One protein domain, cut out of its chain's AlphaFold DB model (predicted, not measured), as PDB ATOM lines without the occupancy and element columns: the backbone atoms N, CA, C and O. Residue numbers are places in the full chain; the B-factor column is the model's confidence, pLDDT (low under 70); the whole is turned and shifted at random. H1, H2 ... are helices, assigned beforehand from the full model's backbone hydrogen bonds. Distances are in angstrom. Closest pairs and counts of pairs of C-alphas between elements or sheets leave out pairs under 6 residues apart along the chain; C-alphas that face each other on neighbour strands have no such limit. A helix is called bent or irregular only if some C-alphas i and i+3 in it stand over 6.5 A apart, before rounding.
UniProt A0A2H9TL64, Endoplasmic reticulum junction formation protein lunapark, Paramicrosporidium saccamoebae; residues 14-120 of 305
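Overview. This is residues 14 to 120 of the 305 residues of the protein "Endoplasmic reticulum junction formation protein lunapark" of Paramicrosporidium saccamoebae (UniProt A0A2H9TL64). The model is a long, slender helical hairpin: H1 runs along most of the length, the chain turns round at residues 63 to 72, and H2 folds back side by side with the later part of H1. The short helix H3 turns off steeply from the far end of H2, while residues 14 to 30 of H1 stick out free of the hairpin. The printed part has 107 residues with three named helices, in the order H1, H2, H3, and no named strand; the class is all helix. The whole is extended, with a radius of gyration of the C-alphas of 23.4 A, and its outline is a rod spanning 82 by 25 by 24 A.

Arrangement. H1, residues 14 to 62, touches H2, residues 73 to 101, with residues 46 to 60 alone, and H2 touches H1 with residues 77 to 88 alone. Their closest C-alphas, those of Gly 49 and Val 88, are 6.7 A apart. The two helices run opposite ways at a shallow tilt of 14 degrees and form a helical hairpin. H2 has a kink of 28 degrees near residue 84; it is neither bent nor irregular, but only just: C-alphas 82 and 85 are 6.0 A apart. H3, residues 104 to 119, is close to H2 but not clearly touching it; their closest C-alphas, those of Lys 99 and Tyr 105, are 7.1 A apart. H2 and H3 run the same way at a steep tilt of 62 degrees. H1 and H3 are apart. Each O i to N i+4 pair is within hydrogen-bond range in H1 and H3, and 24 of 25 are in H2.

Along the chain. H1 begins at C-alpha 14, at (11.984, 53.454, -11.611), and runs 70.0 A to C-alpha 62, at (-8.272, 7.833, 37.477). H2, from Arg 73 to Ala 101, measures 41.1 A from first to last C-alpha. H3, from Tyr 104 to Asp 119, measures 22.3 A and ends at C-alpha 119, at (-7.918, 36.770, -7.889).

Size, cuts and confidence. The two C-alphas farthest apart, those of Glu 14 and Thr 69, are 82.8 A apart; the first and last printed C-alphas, those of Glu 14 and Glu 120, are 27.8 A apart. The printed part has no cut. The link from H1 to H2, 10 residues, is short, and the link from H2 to H3, 2 residues, is tight. The mean pLDDT of the printed part is 82.6; it is under 70 at residues 35 to 36, 65 to 69 and 118 to 120.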
ATOM      1  N   GLU A  14      11.652  54.840 -11.979       88.38
ATOM      2  CA  GLU A  14      11.984  53.454 -11.611       88.38
ATOM      3  C   GLU A  14      12.150  53.269 -10.096       88.38
ATOM      4  O   GLU A  14      11.730  52.255  -9.530       88.38
ATOM      5  N   ARG A  15      12.697  54.275  -9.405       90.94
ATOM      6  CA  ARG A  15      12.763  54.297  -7.936       90.94
ATOM      7  C   ARG A  15      11.381  54.378  -7.297       90.94
ATOM      8  O   ARG A  15      11.128  53.677  -6.324       90.94
ATOM      9  N   ILE A  16      10.484  55.196  -7.846       93.31
ATOM     10  CA  ILE A  16       9.108  55.311  -7.349       93.31
ATOM     11  C   ILE A  16       8.343  53.999  -7.576       93.31
ATOM     12  O   ILE A  16       7.683  53.521  -6.656       93.31
ATOM     13  N   LEU A  17       8.456  53.380  -8.758       92.06
ATOM     14  CA  LEU A  17       7.801  52.102  -9.059       92.06
ATOM     15  C   LEU A  17       8.343  50.963  -8.188       92.06
ATOM     16  O   LEU A  17       7.560  50.169  -7.664       92.06
ATOM     17  N   SER A  18       9.662  50.880  -8.004       91.56
ATOM     18  CA  SER A  18      10.267  49.859  -7.142       91.56
ATOM     19  C   SER A  18       9.907  50.055  -5.667       91.56
ATOM     20  O   SER A  18       9.589  49.069  -5.001       91.56
ATOM     21  N   ASP A  19       9.851  51.293  -5.163       94.12
ATOM     22  CA  ASP A  19       9.379  51.591  -3.800       94.12
ATOM     23  C   ASP A  19       7.909  51.183  -3.614       94.12
ATOM     24  O   ASP A  19       7.573  50.500  -2.646       94.12
ATOM     25  N   LEU A  20       7.034  51.513  -4.571       94.81
ATOM     26  CA  LEU A  20       5.619  51.132  -4.509       94.81
ATOM     27  C   LEU A  20       5.438  49.611  -4.541       94.81
ATOM     28  O   LEU A  20       4.701  49.063  -3.724       94.81
ATOM     29  N   THR A  21       6.156  48.927  -5.435       92.44
ATOM     30  CA  THR A  21       6.112  47.462  -5.568       92.44
ATOM     31  C   THR A  21       6.598  46.779  -4.288       92.44
ATOM     32  O   THR A  21       5.979  45.829  -3.815       92.44
ATOM     33  N   THR A  22       7.668  47.299  -3.680       95.00
ATOM     34  CA  THR A  22       8.225  46.761  -2.430       95.00
ATOM     35  C   THR A  22       7.244  46.924  -1.271       95.00
ATOM     36  O   THR A  22       7.040  45.987  -0.504       95.00
ATOM     37  N   ARG A  23       6.584  48.084  -1.165       94.38
ATOM     38  CA  ARG A  23       5.575  48.344  -0.126       94.38
ATOM     39  C   ARG A  23       4.322  47.497  -0.293       94.38
ATOM     40  O   ARG A  23       3.762  47.066   0.710       94.38
ATOM     41  N   ILE A  24       3.879  47.264  -1.527       91.06
ATOM     42  CA  ILE A  24       2.751  46.368  -1.811       91.06
ATOM     43  C   ILE A  24       3.099  44.953  -1.337       91.06
ATOM     44  O   ILE A  24       2.377  44.404  -0.509       91.06
ATOM     45  N   ALA A  25       4.258  44.426  -1.744       91.44
ATOM     46  CA  ALA A  25       4.720  43.102  -1.329       91.44
ATOM     47  C   ALA A  25       4.904  42.986   0.200       91.44
ATOM     48  O   ALA A  25       4.560  41.971   0.811       91.44
ATOM     49  N   GLU A  26       5.414  44.039   0.848       92.88
ATOM     50  CA  GLU A  26       5.548  44.092   2.305       92.88
ATOM     51  C   GLU A  26       4.176  44.038   2.993       92.88
ATOM     52  O   GLU A  26       3.971  43.223   3.895       92.88
ATOM     53  N   LEU A  27       3.212  44.848   2.549       85.31
ATOM     54  CA  LEU A  27       1.861  44.873   3.111       85.31
ATOM     55  C   LEU A  27       1.121  43.550   2.897       85.31
ATOM     56  O   LEU A  27       0.487  43.061   3.830       85.31
ATOM     57  N   GLU A  28       1.247  42.938   1.722       84.94
ATOM     58  CA  GLU A  28       0.692  41.611   1.432       84.94
ATOM     59  C   GLU A  28       1.243  40.558   2.402       84.94
ATOM     60  O   GLU A  28       0.480  39.786   2.991       84.94
ATOM     61  N   SER A  29       2.553  40.584   2.666       81.50
ATOM     62  CA  SER A  29       3.184  39.668   3.623       81.50
ATOM     63  C   SER A  29       2.710  39.895   5.066       81.50
ATOM     64  O   SER A  29       2.439  38.936   5.795       81.50
ATOM     65  N   LEU A  30       2.526  41.156   5.476       85.62
ATOM     66  CA  LEU A  30       2.038  41.517   6.809       85.62
ATOM     67  C   LEU A  30       0.572  41.113   7.007       85.62
ATOM     68  O   LEU A  30       0.186  40.657   8.091       85.62
ATOM     69  N   VAL A  31      -0.250  41.245   5.965       84.50
ATOM     70  CA  VAL A  31      -1.649  40.804   5.967       84.50
ATOM     71  C   VAL A  31      -1.729  39.278   6.058       84.50
ATOM     72  O   VAL A  31      -2.462  38.757   6.909       84.50
ATOM     73  N   ALA A  32      -0.923  38.557   5.272       77.88
ATOM     74  CA  ALA A  32      -0.840  37.098   5.321       77.88
ATOM     75  C   ALA A  32      -0.409  36.589   6.711       77.88
ATOM     76  O   ALA A  32      -1.036  35.684   7.276       77.88
ATOM     77  N   ASP A  33       0.599  37.215   7.324       81.31
ATOM     78  CA  ASP A  33       1.072  36.867   8.667       81.31
ATOM     79  C   ASP A  33      -0.006  37.137   9.742       81.31
ATOM     80  O   ASP A  33      -0.290  36.300  10.609       81.31
ATOM     81  N   THR A  34      -0.725  38.258   9.634       73.00
ATOM     82  CA  THR A  34      -1.831  38.599  10.549       73.00
ATOM     83  C   THR A  34      -2.984  37.588  10.455       73.00
ATOM     84  O   THR A  34      -3.545  37.169  11.478       73.00
ATOM     85  N   ARG A  35      -3.308  37.121   9.241       69.31
ATOM     86  CA  ARG A  35      -4.336  36.095   8.990       69.31
ATOM     87  C   ARG A  35      -3.952  34.750   9.607       69.31
ATOM     88  O   ARG A  35      -4.793  34.104  10.245       69.31
ATOM     89  N   HIS A  36      -2.683  34.358   9.493       63.25
ATOM     90  CA  HIS A  36      -2.175  33.133  10.108       63.25
ATOM     91  C   HIS A  36      -2.244  33.176  11.637       63.25
ATOM     92  O   HIS A  36      -2.674  32.197  12.257       63.25
ATOM     93  N   ARG A  37      -1.896  34.306  12.264       75.31
ATOM     94  CA  ARG A  37      -1.984  34.463  13.727       75.31
ATOM     95  C   ARG A  37      -3.433  34.383  14.215       75.31
ATOM     96  O   ARG A  37      -3.709  33.671  15.175       75.31
ATOM     97  N   SER A  38      -4.380  35.005  13.515       75.62
ATOM     98  CA  SER A  38      -5.797  35.003  13.916       75.62
ATOM     99  C   SER A  38      -6.425  33.595  13.961       75.62
ATOM    100  O   SER A  38      -7.149  33.259  14.907       75.62
ATOM    101  N   ARG A  39      -6.104  32.736  12.982       74.56
ATOM    102  CA  ARG A  39      -6.595  31.344  12.937       74.56
ATOM    103  C   ARG A  39      -5.914  30.457  13.979       74.56
ATOM    104  O   ARG A  39      -6.594  29.695  14.662       74.56
ATOM    105  N   ARG A  40      -4.597  30.608  14.155       81.19
ATOM    106  CA  ARG A  40      -3.812  29.854  15.146       81.19
ATOM    107  C   ARG A  40      -4.323  30.089  16.563       81.19
ATOM    108  O   ARG A  40      -4.569  29.134  17.283       81.19
ATOM    109  N   TRP A  41      -4.560  31.341  16.940       79.38
ATOM    110  CA  TRP A  41      -4.986  31.678  18.301       79.38
ATOM    111  C   TRP A  41      -6.396  31.176  18.618       79.38
ATOM    112  O   TRP A  41      -6.634  30.684  19.716       79.38
ATOM    113  N   SER A  42      -7.311  31.222  17.646       80.00
ATOM    114  CA  SER A  42      -8.672  30.700  17.831       80.00
ATOM    115  C   SER A  42      -8.677  29.177  18.009       80.00
ATOM    116  O   SER A  42      -9.363  28.664  18.891       80.00
ATOM    117  N   LEU A  43      -7.885  28.458  17.203       82.38
ATOM    118  CA  LEU A  43      -7.743  27.006  17.318       82.38
ATOM    119  C   LEU A  43      -7.028  26.607  18.608       82.38
ATOM    120  O   LEU A  43      -7.500  25.695  19.275       82.38
ATOM    121  N   PHE A  44      -5.970  27.322  19.002       87.25
ATOM    122  CA  PHE A  44      -5.281  27.073  20.265       87.25
ATOM    123  C   PHE A  44      -6.217  27.248  21.465       87.25
ATOM    124  O   PHE A  44      -6.289  26.359  22.305       87.25
ATOM    125  N   ILE A  45      -6.983  28.339  21.545       83.88
ATOM    126  CA  ILE A  45      -7.909  28.565  22.671       83.88
ATOM    127  C   ILE A  45      -8.922  27.417  22.795       83.88
ATOM    128  O   ILE A  45      -9.161  26.922  23.895       83.88
ATOM    129  N   ILE A  46      -9.487  26.966  21.672       84.06
ATOM    130  CA  ILE A  46     -10.453  25.861  21.666       84.06
ATOM    131  C   ILE A  46      -9.761  24.542  22.028       84.06
ATOM    132  O   ILE A  46     -10.250  23.837  22.905       84.06
ATOM    133  N   SER A  47      -8.616  24.227  21.414       87.81
ATOM    134  CA  SER A  47      -7.912  22.962  21.638       87.81
ATOM    135  C   SER A  47      -7.389  22.825  23.068       87.81
ATOM    136  O   SER A  47      -7.508  21.754  23.655       87.81
ATOM    137  N   TYR A  48      -6.838  23.896  23.652       88.88
ATOM    138  CA  TYR A  48      -6.370  23.897  25.041       88.88
ATOM    139  C   TYR A  48      -7.535  23.759  26.027       88.88
ATOM    140  O   TYR A  48      -7.413  22.998  26.983       88.88
ATOM    141  N   GLY A  49      -8.671  24.423  25.776       87.44
ATOM    142  CA  GLY A  49      -9.876  24.275  26.599       87.44
ATOM    143  C   GLY A  49     -10.435  22.850  26.570       87.44
ATOM    144  O   GLY A  49     -10.724  22.282  27.619       87.44
ATOM    145  N   THR A  50     -10.515  22.228  25.388       84.81
ATOM    146  CA  THR A  50     -10.950  20.825  25.281       84.81
ATOM    147  C   THR A  50      -9.945  19.846  25.885       84.81
ATOM    148  O   THR A  50     -10.349  18.851  26.477       84.81
ATOM    149  N   LEU A  51      -8.641  20.115  25.765       90.50
ATOM    150  CA  LEU A  51      -7.592  19.263  26.329       90.50
ATOM    151  C   LEU A  51      -7.594  19.308  27.862       90.50
ATOM    152  O   LEU A  51      -7.527  18.255  28.488       90.50
ATOM    153  N   LEU A  52      -7.726  20.493  28.466       86.81
ATOM    154  CA  LEU A  52      -7.879  20.643  29.919       86.81
ATOM    155  C   LEU A  52      -9.118  19.910  30.439       86.81
ATOM    156  O   LEU A  52      -9.003  19.169  31.408       86.81
ATOM    157  N   TYR A  53     -10.245  20.015  29.732       84.94
ATOM    158  CA  TYR A  53     -11.467  19.293  30.083       84.94
ATOM    159  C   TYR A  53     -11.280  17.769  30.049       84.94
ATOM    160  O   TYR A  53     -11.677  17.061  30.972       84.94
ATOM    161  N   VAL A  54     -10.634  17.245  28.999       88.69
ATOM    162  CA  VAL A  54     -10.323  15.811  28.902       88.69
ATOM    163  C   VAL A  54      -9.357  15.388  30.011       88.69
ATOM    164  O   VAL A  54      -9.556  14.336  30.608       88.69
ATOM    165  N   LEU A  55      -8.351  16.204  30.343       88.12
ATOM    166  CA  LEU A  55      -7.439  15.937  31.460       88.12
ATOM    167  C   LEU A  55      -8.157  15.951  32.812       88.12
ATOM    168  O   LEU A  55      -7.881  15.089  33.640       88.12
ATOM    169  N   HIS A  56      -9.087  16.879  33.031       83.06
ATOM    170  CA  HIS A  56      -9.916  16.930  34.230       83.06
ATOM    171  C   HIS A  56     -10.827  15.697  34.324       83.06
ATOM    172  O   HIS A  56     -10.863  15.032  35.357       83.06
ATOM    173  N   ALA A  57     -11.472  15.304  33.223       82.44
ATOM    174  CA  ALA A  57     -12.277  14.087  33.156       82.44
ATOM    175  C   ALA A  57     -11.443  12.818  33.408       82.44
ATOM    176  O   ALA A  57     -11.871  11.941  34.156       82.44
ATOM    177  N   ILE A  58     -10.233  12.727  32.841       86.88
ATOM    178  CA  ILE A  58      -9.287  11.628  33.091       86.88
ATOM    179  C   ILE A  58      -8.820  11.642  34.547       86.88
ATOM    180  O   ILE A  58      -8.761  10.586  35.164       86.88
ATOM    181  N   TYR A  59      -8.516  12.806  35.121       84.88
ATOM    182  CA  TYR A  59      -8.151  12.936  36.529       84.88
ATOM    183  C   TYR A  59      -9.272  12.407  37.428       84.88
ATOM    184  O   TYR A  59      -9.021  11.518  38.234       84.88
ATOM    185  N   VAL A  60     -10.516  12.844  37.221       79.00
ATOM    186  CA  VAL A  60     -11.690  12.351  37.962       79.00
ATOM    187  C   VAL A  60     -11.913  10.845  37.741       79.00
ATOM    188  O   VAL A  60     -12.276  10.137  38.679       79.00
ATOM    189  N   PHE A  61     -11.641  10.328  36.536       82.38
ATOM    190  CA  PHE A  61     -11.770   8.907  36.185       82.38
ATOM    191  C   PHE A  61     -10.631   8.010  36.704       82.38
ATOM    192  O   PHE A  61     -10.853   6.826  36.953       82.38
ATOM    193  N   LEU A  62      -9.423   8.547  36.905       83.81
ATOM    194  CA  LEU A  62      -8.272   7.833  37.477       83.81
ATOM    195  C   LEU A  62      -8.188   7.960  39.005       83.81
ATOM    196  O   LEU A  62      -7.652   7.070  39.662       83.81
ATOM    197  N   TYR A  63      -8.763   9.020  39.578       79.81
ATOM    198  CA  TYR A  63      -8.922   9.218  41.022       79.81
ATOM    199  C   TYR A  63     -10.246   8.745  41.692       79.81
ATOM    200  O   TYR A  63     -10.545   9.217  42.797       79.81
ATOM    201  N   PRO A  64     -11.037   7.785  41.165       70.44
ATOM    202  CA  PRO A  64     -12.192   7.243  41.858       70.44
ATOM    203  C   PRO A  64     -11.831   5.904  42.508       70.44
ATOM    204  O   PRO A  64     -11.809   4.867  41.846       70.44
ATOM    205  N   ARG A  65     -11.547   5.937  43.819       64.69
ATOM    206  CA  ARG A  65     -11.718   4.813  44.781       64.69
ATOM    207  C   ARG A  65     -11.319   5.150  46.231       64.69
ATOM    208  O   ARG A  65     -11.027   4.260  47.020       64.69
ATOM    209  N   GLY A  66     -11.304   6.427  46.616       68.25
ATOM    210  CA  GLY A  66     -11.192   6.809  48.031       68.25
ATOM    211  C   GLY A  66     -12.577   6.849  48.687       68.25
ATOM    212  O   GLY A  66     -13.534   7.198  47.991       68.25
ATOM    213  N   PRO A  67     -12.712   6.538  49.988       67.50
ATOM    214  CA  PRO A  67     -14.011   6.494  50.651       67.50
ATOM    215  C   PRO A  67     -14.745   7.848  50.535       67.50
ATOM    216  O   PRO A  67     -14.098   8.902  50.500       67.50
ATOM    217  N   PRO A  68     -16.088   7.847  50.458       67.19
ATOM    218  CA  PRO A  68     -16.913   9.037  50.216       67.19
ATOM    219  C   PRO A  68     -17.029   9.966  51.445       67.19
ATOM    220  O   PRO A  68     -18.086  10.519  51.717       67.19
ATOM    221  N   THR A  69     -15.963  10.139  52.228       68.56
ATOM    222  CA  THR A  69     -16.027  10.768  53.560       68.56
ATOM    223  C   THR A  69     -15.993  12.295  53.554       68.56
ATOM    224  O   THR A  69     -16.253  12.906  54.587       68.56
ATOM    225  N   VAL A  70     -15.698  12.939  52.421       73.06
ATOM    226  CA  VAL A  70     -15.605  14.406  52.328       73.06
ATOM    227  C   VAL A  70     -16.830  14.999  51.629       73.06
ATOM    228  O   VAL A  70     -17.043  14.808  50.435       73.06
ATOM    229  N   ALA A  71     -17.634  15.758  52.378       77.00
ATOM    230  CA  ALA A  71     -18.917  16.309  51.925       77.00
ATOM    231  C   ALA A  71     -18.816  17.280  50.728       77.00
ATOM    232  O   ALA A  71     -19.794  17.487  50.015       77.00
ATOM    233  N   TYR A  72     -17.643  17.866  50.481       78.50
ATOM    234  CA  TYR A  72     -17.427  18.868  49.430       78.50
ATOM    235  C   TYR A  72     -16.938  18.286  48.091       78.50
ATOM    236  O   TYR A  72     -16.884  19.013  47.100       78.50
ATOM    237  N   ARG A  73     -16.595  16.990  48.025       77.06
ATOM    238  CA  ARG A  73     -16.173  16.311  46.783       77.06
ATOM    239  C   ARG A  73     -17.165  16.460  45.619       77.06
ATOM    240  O   ARG A  73     -16.757  16.971  44.582       77.06
ATOM    241  N   PRO A  74     -18.454  16.094  45.776       78.25
ATOM    242  CA  PRO A  74     -19.409  16.175  44.668       78.25
ATOM    243  C   PRO A  74     -19.663  17.619  44.219       78.25
ATOM    244  O   PRO A  74     -19.992  17.858  43.061       78.25
ATOM    245  N   LEU A  75     -19.486  18.589  45.124       82.69
ATOM    246  CA  LEU A  75     -19.619  20.008  44.812       82.69
ATOM    247  C   LEU A  75     -18.482  20.487  43.902       82.69
ATOM    248  O   LEU A  75     -18.745  21.166  42.917       82.69
ATOM    249  N   LEU A  76     -17.231  20.126  44.207       76.56
ATOM    250  CA  LEU A  76     -16.080  20.507  43.383       76.56
ATOM    251  C   LEU A  76     -16.129  19.867  41.989       76.56
ATOM    252  O   LEU A  76     -15.868  20.559  41.007       76.56
ATOM    253  N   ASP A  77     -16.536  18.599  41.895       77.06
ATOM    254  CA  ASP A  77     -16.675  17.899  40.611       77.06
ATOM    255  C   ASP A  77     -17.761  18.544  39.733       77.06
ATOM    256  O   ASP A  77     -17.559  18.776  38.539       77.06
ATOM    257  N   ALA A  78     -18.900  18.910  40.334       81.50
ATOM    258  CA  ALA A  78     -19.968  19.625  39.639       81.50
ATOM    259  C   ALA A  78     -19.533  21.033  39.196       81.50
ATOM    260  O   ALA A  78     -19.890  21.477  38.104       81.50
ATOM    261  N   VAL A  79     -18.738  21.729  40.015       86.31
ATOM    262  CA  VAL A  79     -18.199  23.053  39.678       86.31
ATOM    263  C   VAL A  79     -17.219  22.961  38.511       86.31
ATOM    264  O   VAL A  79     -17.364  23.737  37.575       86.31
ATOM    265  N   GLY A  80     -16.274  22.016  38.500       82.62
ATOM    266  CA  GLY A  80     -15.344  21.842  37.372       82.62
ATOM    267  C   GLY A  80     -16.079  21.570  36.055       82.62
ATOM    268  O   GLY A  80     -15.894  22.288  35.072       82.62
ATOM    269  N   LEU A  81     -17.029  20.628  36.088       85.06
ATOM    270  CA  LEU A  81     -17.837  20.235  34.931       85.06
ATOM    271  C   LEU A  81     -18.656  21.391  34.332       85.06
ATOM    272  O   LEU A  81     -18.837  21.444  33.118       85.06
ATOM    273  N   VAL A  82     -19.163  22.309  35.163       87.94
ATOM    274  CA  VAL A  82     -19.964  23.460  34.707       87.94
ATOM    275  C   VAL A  82     -19.088  24.667  34.360       87.94
ATOM    276  O   VAL A  82     -19.377  25.383  33.401       87.94
ATOM    277  N   MET A  83     -18.005  24.906  35.096       86.62
ATOM    278  CA  MET A  83     -17.161  26.088  34.905       86.62
ATOM    279  C   MET A  83     -16.335  26.025  33.619       86.62
ATOM    280  O   MET A  83     -16.145  27.055  32.975       86.62
ATOM    281  N   GLU A  84     -15.888  24.845  33.189       82.06
ATOM    282  CA  GLU A  84     -15.110  24.686  31.952       82.06
ATOM    283  C   GLU A  84     -15.884  25.010  30.656       82.06
ATOM    284  O   GLU A  84     -15.382  25.812  29.858       82.06
ATOM    285  N   PRO A  85     -17.114  24.514  30.415       86.50
ATOM    286  CA  PRO A  85     -17.893  24.923  29.245       86.50
ATOM    287  C   PRO A  85     -18.315  26.397  29.314       86.50
ATOM    288  O   PRO A  85     -18.315  27.086  28.290       86.50
ATOM    289  N   VAL A  86     -18.610  26.918  30.511       90.50
ATOM    290  CA  VAL A  86     -18.911  28.344  30.715       90.50
ATOM    291  C   VAL A  86     -17.703  29.213  30.363       90.50
ATOM    292  O   VAL A  86     -17.863  30.231  29.688       90.50
ATOM    293  N   PHE A  87     -16.492  28.796  30.735       86.88
ATOM    294  CA  PHE A  87     -15.258  29.501  30.398       86.88
ATOM    295  C   PHE A  87     -15.011  29.542  28.885       86.88
ATOM    296  O   PHE A  87     -14.682  30.599  28.351       86.88
ATOM    297  N   VAL A  88     -15.235  28.438  28.165       86.19
ATOM    298  CA  VAL A  88     -15.104  28.406  26.694       86.19
ATOM    299  C   VAL A  88     -16.126  29.330  26.022       86.19
ATOM    300  O   VAL A  88     -15.778  30.073  25.098       86.19
ATOM    301  N   ILE A  89     -17.377  29.333  26.490       88.69
ATOM    302  CA  ILE A  89     -18.423  30.238  25.987       88.69
ATOM    303  C   ILE A  89     -18.054  31.700  26.275       88.69
ATOM    304  O   ILE A  89     -18.184  32.560  25.401       88.69
ATOM    305  N   TYR A  90     -17.548  31.988  27.474       90.88
ATOM    306  CA  TYR A  90     -17.115  33.324  27.867       90.88
ATOM    307  C   TYR A  90     -15.909  33.807  27.053       90.88
ATOM    308  O   TYR A  90     -15.915  34.930  26.555       90.88
ATOM    309  N   ALA A  91     -14.909  32.952  26.830       86.19
ATOM    310  CA  ALA A  91     -13.753  33.261  25.995       86.19
ATOM    311  C   ALA A  91     -14.163  33.571  24.546       86.19
ATOM    312  O   ALA A  91     -13.657  34.524  23.957       86.19
ATOM    313  N   ARG A  92     -15.128  32.828  23.980       86.69
ATOM    314  CA  ARG A  92     -15.698  33.137  22.654       86.69
ATOM    315  C   ARG A  92     -16.378  34.504  22.631       86.69
ATOM    316  O   ARG A  92     -16.099  35.288  21.728       86.69
ATOM    317  N   ARG A  93     -17.183  34.821  23.650       90.25
ATOM    318  CA  ARG A  93     -17.808  36.147  23.789       90.25
ATOM    319  C   ARG A  93     -16.779  37.265  23.916       90.25
ATOM    320  O   ARG A  93     -16.908  38.271  23.232       90.25
ATOM    321  N   LEU A  94     -15.729  37.088  24.716       87.38
ATOM    322  CA  LEU A  94     -14.646  38.069  24.823       87.38
ATOM    323  C   LEU A  94     -13.945  38.288  23.483       87.38
ATOM    324  O   LEU A  94     -13.690  39.425  23.100       87.38
ATOM    325  N   VAL A  95     -13.663  37.216  22.743       86.25
ATOM    326  CA  VAL A  95     -13.069  37.320  21.406       86.25
ATOM    327  C   VAL A  95     -14.000  38.068  20.447       86.25
ATOM    328  O   VAL A  95     -13.525  38.866  19.642       86.25
ATOM    329  N   GLU A  96     -15.311  37.843  20.514       85.88
ATOM    330  CA  GLU A  96     -16.299  38.574  19.710       85.88
ATOM    331  C   GLU A  96     -16.381  40.055  20.084       85.88
ATOM    332  O   GLU A  96     -16.364  40.906  19.195       85.88
ATOM    333  N   GLU A  97     -16.404  40.382  21.374       90.00
ATOM    334  CA  GLU A  97     -16.408  41.765  21.857       90.00
ATOM    335  C   GLU A  97     -15.125  42.502  21.461       90.00
ATOM    336  O   GLU A  97     -15.179  43.618  20.945       90.00
ATOM    337  N   LEU A  98     -13.967  41.847  21.577       84.81
ATOM    338  CA  LEU A  98     -12.698  42.400  21.106       84.81
ATOM    339  C   LEU A  98     -12.711  42.636  19.590       84.81
ATOM    340  O   LEU A  98     -12.232  43.673  19.130       84.81
ATOM    341  N   LYS A  99     -13.294  41.727  18.797       85.38
ATOM    342  CA  LYS A  99     -13.449  41.906  17.340       85.38
ATOM    343  C   LYS A  99     -14.382  43.070  16.991       85.38
ATOM    344  O   LYS A  99     -14.117  43.787  16.026       85.38
ATOM    345  N   LYS A 100     -15.455  43.283  17.760       86.62
ATOM    346  CA  LYS A 100     -16.364  44.429  17.580       86.62
ATOM    347  C   LYS A 100     -15.669  45.746  17.934       86.62
ATOM    348  O   LYS A 100     -15.658  46.656  17.109       86.62
ATOM    349  N   ALA A 101     -15.026  45.815  19.101       86.56
ATOM    350  CA  ALA A 101     -14.333  47.010  19.592       86.56
ATOM    351  C   ALA A 101     -13.172  47.447  18.683       86.56
ATOM    352  O   ALA A 101     -12.886  48.633  18.556       86.56
ATOM    353  N   THR A 102     -12.523  46.494  18.009       87.00
ATOM    354  CA  THR A 102     -11.415  46.764  17.077       87.00
ATOM    355  C   THR A 102     -11.859  47.018  15.636       87.00
ATOM    356  O   THR A 102     -11.016  47.178  14.754       87.00
ATOM    357  N   SER A 103     -13.169  47.080  15.357       85.31
ATOM    358  CA  SER A 103     -13.735  47.197  14.000       85.31
ATOM    359  C   SER A 103     -13.234  46.120  13.021       85.31
ATOM    360  O   SER A 103     -13.253  46.303  11.802       85.31
ATOM    361  N   TYR A 104     -12.829  44.962  13.555       82.88
ATOM    362  CA  TYR A 104     -12.154  43.880  12.834       82.88
ATOM    363  C   TYR A 104     -12.926  43.408  11.592       82.88
ATOM    364  O   TYR A 104     -12.336  43.121  10.557       82.88
ATOM    365  N   TYR A 105     -14.260  43.352  11.660       77.94
ATOM    366  CA  TYR A 105     -15.090  42.912  10.533       77.94
ATOM    367  C   TYR A 105     -15.139  43.922   9.385       77.94
ATOM    368  O   TYR A 105     -15.233  43.523   8.226       77.94
ATOM    369  N   LYS A 106     -15.039  45.220   9.690       84.12
ATOM    370  CA  LYS A 106     -15.039  46.280   8.680       84.12
ATOM    371  C   LYS A 106     -13.755  46.218   7.861       84.12
ATOM    372  O   LYS A 106     -13.812  46.223   6.638       84.12
ATOM    373  N   THR A 107     -12.610  46.097   8.529       82.50
ATOM    374  CA  THR A 107     -11.310  45.973   7.858       82.50
ATOM    375  C   THR A 107     -11.196  44.648   7.108       82.50
ATOM    376  O   THR A 107     -10.809  44.650   5.944       82.50
ATOM    377  N   LYS A 108     -11.628  43.532   7.710       82.00
ATOM    378  CA  LYS A 108     -11.632  42.218   7.052       82.00
ATOM    379  C   LYS A 108     -12.500  42.192   5.787       82.00
ATOM    380  O   LYS A 108     -12.058  41.667   4.773       82.00
ATOM    381  N   GLY A 109     -13.695  42.783   5.826       83.75
ATOM    382  CA  GLY A 109     -14.590  42.833   4.668       83.75
ATOM    383  C   GLY A 109     -14.063  43.695   3.517       83.75
ATOM    384  O   GLY A 109     -14.379  43.415   2.366       83.75
ATOM    385  N   LEU A 110     -13.252  44.722   3.801       83.62
ATOM    386  CA  LEU A 110     -12.559  45.481   2.754       83.62
ATOM    387  C   LEU A 110     -11.446  44.640   2.123       83.62
ATOM    388  O   LEU A 110     -11.400  44.534   0.904       83.62
ATOM    389  N   VAL A 111     -10.597  44.013   2.942       84.69
ATOM    390  CA  VAL A 111      -9.492  43.167   2.460       84.69
ATOM    391  C   VAL A 111     -10.012  42.028   1.583       84.69
ATOM    392  O   VAL A 111      -9.498  41.826   0.496       84.69
ATOM    393  N   GLU A 112     -11.083  41.351   1.996       79.88
ATOM    394  CA  GLU A 112     -11.664  40.232   1.240       79.88
ATOM    395  C   GLU A 112     -12.248  40.675  -0.114       79.88
ATOM    396  O   GLU A 112     -12.106  39.967  -1.103       79.88
ATOM    397  N   ARG A 113     -12.831  41.881  -0.205       80.31
ATOM    398  CA  ARG A 113     -13.301  42.449  -1.485       80.31
ATOM    399  C   ARG A 113     -12.156  42.790  -2.434       80.31
ATOM    400  O   ARG A 113     -12.318  42.638  -3.639       80.31
ATOM    401  N   PHE A 114     -11.028  43.258  -1.900       81.56
ATOM    402  CA  PHE A 114      -9.838  43.538  -2.700       81.56
ATOM    403  C   PHE A 114      -9.087  42.253  -3.088       81.56
ATOM    404  O   PHE A 114      -8.589  42.189  -4.202       81.56
ATOM    405  N   GLU A 115      -9.059  41.218  -2.237       76.75
ATOM    406  CA  GLU A 115      -8.514  39.888  -2.577       76.75
ATOM    407  C   GLU A 115      -9.340  39.218  -3.694       76.75
ATOM    408  O   GLU A 115      -8.771  38.798  -4.696       76.75
ATOM    409  N   ILE A 116     -10.677  39.200  -3.584       74.00
ATOM    410  CA  ILE A 116     -11.567  38.632  -4.620       74.00
ATOM    411  C   ILE A 116     -11.404  39.371  -5.956       74.00
ATOM    412  O   ILE A 116     -11.351  38.737  -7.004       74.00
ATOM    413  N   ALA A 117     -11.270  40.701  -5.924       70.62
ATOM    414  CA  ALA A 117     -11.049  41.504  -7.126       70.62
ATOM    415  C   ALA A 117      -9.650  41.327  -7.749       70.62
ATOM    416  O   ALA A 117      -9.474  41.633  -8.926       70.62
ATOM    417  N   SER A 118      -8.661  40.863  -6.978       66.19
ATOM    418  CA  SER A 118      -7.310  40.561  -7.469       66.19
ATOM    419  C   SER A 118      -7.195  39.139  -8.029       66.19
ATOM    420  O   SER A 118      -6.475  38.935  -9.005       66.19
ATOM    421  N   ASP A 119      -7.909  38.172  -7.443       62.12
ATOM    422  CA  ASP A 119      -7.918  36.770  -7.889       62.12
ATOM    423  C   ASP A 119      -8.823  36.554  -9.116       62.12
ATOM    424  O   ASP A 119      -8.499  35.759 -10.006       62.12
ATOM    425  N   GLU A 120      -9.934  37.291  -9.218       62.44
ATOM    426  CA  GLU A 120     -10.690  37.417 -10.462       62.44
ATOM    427  C   GLU A 120      -9.956  38.387 -11.386       62.44
ATOM    428  O   GLU A 120     -10.287  39.567 -11.452       62.44
TER     429      GLU A 120